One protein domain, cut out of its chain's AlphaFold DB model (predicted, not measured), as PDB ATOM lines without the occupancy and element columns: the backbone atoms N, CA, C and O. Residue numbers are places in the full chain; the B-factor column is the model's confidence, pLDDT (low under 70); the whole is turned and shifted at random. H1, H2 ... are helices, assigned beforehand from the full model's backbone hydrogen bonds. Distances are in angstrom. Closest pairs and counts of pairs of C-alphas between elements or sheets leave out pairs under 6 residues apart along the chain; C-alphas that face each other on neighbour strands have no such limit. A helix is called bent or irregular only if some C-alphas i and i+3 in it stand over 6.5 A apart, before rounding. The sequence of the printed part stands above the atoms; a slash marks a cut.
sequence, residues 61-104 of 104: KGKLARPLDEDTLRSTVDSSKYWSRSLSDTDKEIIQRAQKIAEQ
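This is residues 61 to 104 of the 104 residues of a protein of Rhizopus azygosporus (UniProt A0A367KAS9). The printed part is a loose, open arrangement of three helices: the short H1 lies between H2 and the long H3, and H2 and H3 stay apart from each other. The stretch from residue 80 to residue 88 swings from H2 round to the first residue of H3, and Tyr 82 and Gln 104 mark the two ends of an elongated outline. The printed part has 44 residues, with H1, H2 and H3 in that order along the chain and no named strand, and is all helix. It is only just compact, close to loose, with a radius of gyration of the C-alphas of 11.1 A and spans of 34 by 21 by 14 A.

Start at H1, residues 61 to 65, which touches H2, residues 73 to 79; their closest C-alphas, of Gly 62 and Ser 75, are 7.5 A apart. H1 only just touches H3, residues 89 to 102, with 3 pairs of C-alphas within 8 A; the closest are those of Leu 64 and Ile 95, 5.9 A apart, and H3 takes part with residues 95 to 98 alone. H2 and H3 are apart. In H2 and H3 every O i to N i+4 pair is within hydrogen-bond range; in H1 it is 0 of 1, beside 1 of 2 O i to N i+3 pairs.

Find C-alpha 61 at (168.011, 199.151, 137.281), where H1 begins; it is irregular, with C-alphas 61 and 64 7.8 A apart. H2 begins at C-alpha 73 (169.133, 202.755, 148.198) and measures 10.3 A. From C-alpha 89, H3 runs 20.0 A to C-alpha 102 at (185.383, 197.544, 133.097).

The farthest C-alphas, of Tyr 82 and Gln 104, the chain's last residue, are 36.0 A apart. The printed part has no cut, and both links are short, not tight. Mean pLDDT of the printed part is 90.5, and no printed residue is under 70.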
ATOM      1  N   LYS A  61     168.304 198.351 136.076       90.38
ATOM      2  CA  LYS A  61     168.011 199.151 137.281       90.38
ATOM      3  C   LYS A  61     169.250 199.471 138.150       90.38
ATOM      4  O   LYS A  61     169.107 199.824 139.317       90.38
ATOM      5  N   GLY A  62     170.452 199.401 137.577       91.31
ATOM      6  CA  GLY A  62     171.728 199.663 138.250       91.31
ATOM      7  C   GLY A  62     172.505 198.403 138.634       91.31
ATOM      8  O   GLY A  62     173.648 198.524 139.061       91.31
ATOM      9  N   LYS A  63     171.945 197.196 138.451       91.19
ATOM     10  CA  LYS A  63     172.648 195.938 138.761       91.19
ATOM     11  C   LYS A  63     173.879 195.702 137.879       91.19
ATOM     12  O   LYS A  63     174.808 195.058 138.335       91.19
ATOM     13  N   LEU A  64     173.894 196.232 136.651       93.50
ATOM     14  CA  LEU A  64     175.043 196.144 135.735       93.50
ATOM     15  C   LEU A  64     176.104 197.234 135.965       93.50
ATOM     16  O   LEU A  64     177.096 197.271 135.249       93.50
ATOM     17  N   ALA A  65     175.891 198.137 136.923       93.31
ATOM     18  CA  ALA A  65     176.765 199.283 137.179       93.31
ATOM     19  C   ALA A  65     177.462 199.210 138.549       93.31
ATOM     20  O   ALA A  65     177.913 200.233 139.059       93.31
ATOM     21  N   ARG A  66     177.490 198.027 139.174       91.25
ATOM     22  CA  ARG A  66     178.037 197.808 140.517       91.25
ATOM     23  C   ARG A  66     178.443 196.342 140.733       91.25
ATOM     24  O   ARG A  66     177.870 195.475 140.065       91.25
ATOM     25  N   PRO A  67     179.338 196.056 141.693       91.62
ATOM     26  CA  PRO A  67     179.608 194.697 142.157       91.62
ATOM     27  C   PRO A  67     178.355 193.998 142.712       91.62
ATOM     28  O   PRO A  67     177.418 194.638 143.196       91.62
ATOM     29  N   LEU A  68     178.324 192.663 142.638       90.25
ATOM     30  CA  LEU A  68     177.172 191.852 143.069       90.25
ATOM     31  C   LEU A  68     176.909 191.899 144.580       90.25
ATOM     32  O   LEU A  68     175.780 191.652 145.004       90.25
ATOM     33  N   ASP A  69     177.945 192.159 145.367       88.69
ATOM     34  CA  ASP A  69     177.960 192.174 146.829       88.69
ATOM     35  C   ASP A  69     177.668 193.553 147.436       88.69
ATOM     36  O   ASP A  69     177.504 193.671 148.649       88.69
ATOM     37  N   GLU A  70     177.539 194.591 146.609       90.12
ATOM     38  CA  GLU A  70     177.192 195.930 147.072       90.12
ATOM     39  C   GLU A  70     175.686 196.185 147.022       90.12
ATOM     40  O   GLU A  70     174.990 195.764 146.095       90.12
ATOM     41  N   ASP A  71     175.172 196.963 147.979       87.75
ATOM     42  CA  ASP A  71     173.789 197.446 148.020       87.75
ATOM     43  C   ASP A  71     173.666 198.968 147.888       87.75
ATOM     44  O   ASP A  71     174.531 199.731 148.301       87.75
ATOM     45  N   THR A  72     172.573 199.421 147.267       89.06
ATOM     46  CA  THR A  72     172.244 200.840 147.086       89.06
ATOM     47  C   THR A  72     170.835 201.110 147.602       89.06
ATOM     48  O   THR A  72     169.993 200.211 147.687       89.06
ATOM     49  N   LEU A  73     170.512 202.377 147.868       89.94
ATOM     50  CA  LEU A  73     169.133 202.755 148.198       89.94
ATOM     51  C   LEU A  73     168.149 202.320 147.096       89.94
ATOM     52  O   LEU A  73     167.029 201.908 147.378       89.94
ATOM     53  N   ARG A  74     168.579 202.359 145.831       86.94
ATOM     54  CA  ARG A  74     167.745 201.912 144.719       86.94
ATOM     55  C   ARG A  74     167.548 200.396 144.701       86.94
ATOM     56  O   ARG A  74     166.419 199.963 144.490       86.94
ATOM     57  N   SER A  75     168.596 199.593 144.922       85.88
ATOM     58  CA  SER A  75     168.478 198.122 144.888       85.88
ATOM     59  C   SER A  75     167.508 197.613 145.948       85.88
ATOM     60  O   SER A  75     166.698 196.733 145.660       85.88
ATOM     61  N   THR A  76     167.518 198.224 147.132       85.06
ATOM     62  CA  THR A  76     166.609 197.859 148.224       85.06
ATOM     63  C   THR A  76     165.155 198.190 147.883       85.06
ATOM     64  O   THR A  76     164.298 197.308 147.953       85.06
ATOM     65  N   VAL A  77     164.865 199.409 147.419       86.44
ATOM     66  CA  VAL A  77     163.498 199.827 147.059       86.44
ATOM     67  C   VAL A  77     162.962 199.055 145.850       86.44
ATOM     68  O   VAL A  77     161.824 198.576 145.886       86.44
ATOM     69  N   ASP A  78     163.769 198.888 144.799       85.31
ATOM     70  CA  ASP A  78     163.346 198.205 143.573       85.31
ATOM     71  C   ASP A  78     163.142 196.699 143.803       85.31
ATOM     72  O   ASP A  78     162.259 196.117 143.173       85.31
ATOM     73  N   SER A  79     163.883 196.056 144.718       81.19
ATOM     74  CA  SER A  79     163.767 194.608 144.983       81.19
ATOM     75  C   SER A  79     162.370 194.166 145.439       81.19
ATOM     76  O   SER A  79     161.949 193.052 145.141       81.19
ATOM     77  N   SER A  80     161.625 195.061 146.092       80.81
ATOM     78  CA  SER A  80     160.284 194.801 146.632       80.81
ATOM     79  C   SER A  80     159.151 194.881 145.597       80.81
ATOM     80  O   SER A  80     157.994 194.601 145.910       80.81
ATOM     81  N   LYS A  81     159.447 195.314 144.366       86.88
ATOM     82  CA  LYS A  81     158.435 195.550 143.329       86.88
ATOM     83  C   LYS A  81     158.085 194.262 142.585       86.88
ATOM     84  O   LYS A  81     158.965 193.477 142.259       86.88
ATOM     85  N   TYR A  82     156.810 194.084 142.222       84.31
ATOM     86  CA  TYR A  82     156.336 192.863 141.547       84.31
ATOM     87  C   TYR A  82     156.975 192.625 140.167       84.31
ATOM     88  O   TYR A  82     157.031 191.495 139.696       84.31
ATOM     89  N   TRP A  83     157.466 193.682 139.515       80.56
ATOM     90  CA  TRP A  83     158.176 193.621 138.231       80.56
ATOM     91  C   TRP A  83     159.696 193.451 138.394       80.56
ATOM     92  O   TRP A  83     160.465 193.657 137.448       80.56
ATOM     93  N   SER A  84     160.173 193.168 139.606       84.00
ATOM     94  CA  SER A  84     161.580 192.885 139.850       84.00
ATOM     95  C   SER A  84     161.863 191.399 139.738       84.00
ATOM     96  O   SER A  84     161.208 190.560 140.346       84.00
ATOM     97  N   ARG A  85     162.877 191.093 138.930       85.50
ATOM     98  CA  ARG A  85     163.376 189.745 138.700       85.50
ATOM     99  C   ARG A  85     164.596 189.490 139.580       85.50
ATOM    100  O   ARG A  85     165.481 190.352 139.691       85.50
ATOM    101  N   SER A  86     164.657 188.298 140.165       86.56
ATOM    102  CA  SER A  86     165.858 187.789 140.830       86.56
ATOM    103  C   SER A  86     166.933 187.444 139.800       86.56
ATOM    104  O   SER A  86     166.626 186.954 138.712       86.56
ATOM    105  N   LEU A  87     168.196 187.701 140.141       90.19
ATOM    106  CA  LEU A  87     169.325 187.314 139.295       90.19
ATOM    107  C   LEU A  87     169.511 185.793 139.349       90.19
ATOM    108  O   LEU A  87     169.693 185.225 140.427       90.19
ATOM    109  N   SER A  88     169.478 185.157 138.183       94.31
ATOM    110  CA  SER A  88     169.933 183.783 137.987       94.31
ATOM    111  C   SER A  88     171.455 183.701 138.105       94.31
ATOM    112  O   SER A  88     172.152 184.717 138.070       94.31
ATOM    113  N   ASP A  89     171.992 182.490 138.217       96.25
ATOM    114  CA  ASP A  89     173.444 182.302 138.275       96.25
ATOM    115  C   ASP A  89     174.131 182.716 136.965       96.25
ATOM    116  O   ASP A  89     175.213 183.297 136.996       96.25
ATOM    117  N   THR A  90     173.451 182.550 135.826       95.69
ATOM    118  CA  THR A  90     173.903 183.082 134.533       95.69
ATOM    119  C   THR A  90     173.987 184.608 134.546       95.69
ATOM    120  O   THR A  90     174.961 185.168 134.050       95.69
ATOM    121  N   ASP A  91     173.004 185.296 135.137       95.38
ATOM    122  CA  ASP A  91     173.032 186.763 135.208       95.38
ATOM    123  C   ASP A  91     174.207 187.257 136.058       95.38
ATOM    124  O   ASP A  91     174.864 188.235 135.706       95.38
ATOM    125  N   LYS A  92     174.493 186.567 137.171       95.62
ATOM    126  CA  LYS A  92     175.632 186.881 138.045       95.62
ATOM    127  C   LYS A  92     176.961 186.707 137.311       95.62
ATOM    128  O   LYS A  92     177.797 187.603 137.372       95.62
ATOM    129  N   GLU A  93     177.128 185.609 136.578       96.75
ATOM    130  CA  GLU A  93     178.317 185.365 135.753       96.75
ATOM    131  C   GLU A  93     178.497 186.461 134.687       96.75
ATOM    132  O   GLU A  93     179.603 186.957 134.473       96.75
ATOM    133  N   ILE A  94     177.410 186.891 134.035       96.38
ATOM    134  CA  ILE A  94     177.443 187.994 133.061       96.38
ATOM    135  C   ILE A  94     177.898 189.299 133.726       96.38
ATOM    136  O   ILE A  94     178.773 189.979 133.187       96.38
ATOM    137  N   ILE A  95     177.347 189.636 134.897       95.94
ATOM    138  CA  ILE A  95     177.726 190.838 135.657       95.94
ATOM    139  C   ILE A  95     179.211 190.788 136.043       95.94
ATOM    140  O   ILE A  95     179.927 191.761 135.823       95.94
ATOM    141  N   GLN A  96     179.703 189.649 136.537       96.31
ATOM    142  CA  GLN A  96     181.117 189.473 136.895       96.31
ATOM    143  C   GLN A  96     182.049 189.638 135.690       96.31
ATOM    144  O   GLN A  96     183.098 190.277 135.790       96.31
ATOM    145  N   ARG A  97     181.670 189.106 134.521       96.19
ATOM    146  CA  ARG A  97     182.439 189.306 133.282       96.19
ATOM    147  C   ARG A  97     182.445 190.764 132.843       96.19
ATOM    148  O   ARG A  97     183.499 191.262 132.459       96.19
ATOM    149  N   ALA A  98     181.297 191.437 132.905       95.62
ATOM    150  CA  ALA A  98     181.197 192.856 132.578       95.62
ATOM    151  C   ALA A  98     182.079 193.704 133.508       95.62
ATOM    152  O   ALA A  98     182.820 194.557 133.028       95.62
ATOM    153  N   GLN A  99     182.077 193.407 134.811       95.25
ATOM    154  CA  GLN A  99     182.956 194.049 135.787       95.25
ATOM    155  C   GLN A  99     184.437 193.847 135.437       95.25
ATOM    156  O   GLN A  99     185.181 194.817 135.342       95.25
ATOM    157  N   LYS A 100     184.855 192.609 135.145       95.81
ATOM    158  CA  LYS A 100     186.242 192.312 134.751       95.81
ATOM    159  C   LYS A 100     186.689 193.069 133.493       95.81
ATOM    160  O   LYS A 100     187.878 193.320 133.329       95.81
ATOM    161  N   ILE A 101     185.775 193.364 132.567       95.38
ATOM    162  CA  ILE A 101     186.070 194.175 131.375       95.38
ATOM    163  C   ILE A 101     186.190 195.655 131.748       95.38
ATOM    164  O   ILE A 101     187.059 196.333 131.217       95.38
ATOM    165  N   ALA A 102     185.350 196.151 132.656       93.31
ATOM    166  CA  ALA A 102     185.383 197.544 133.097       93.31
ATOM    167  C   ALA A 102     186.647 197.907 133.903       93.31
ATOM    168  O   ALA A 102     187.014 199.077 133.954       93.31
ATOM    169  N   GLU A 103     187.288 196.924 134.536       93.25
ATOM    170  CA  GLU A 103     188.522 197.087 135.323       93.25
ATOM    171  C   GLU A 103     189.822 196.980 134.491       93.25
ATOM    172  O   GLU A 103     190.909 197.115 135.056       93.25
ATOM    173  N   GLN A 104     189.731 196.714 133.181       87.44
ATOM    174  CA  GLN A 104     190.877 196.668 132.252       87.44
ATOM    175  C   GLN A 104     191.254 198.057 131.741       87.44
ATOM    176  O   GLN A 104     192.477 198.300 131.619       87.44
TER     177      GLN A 104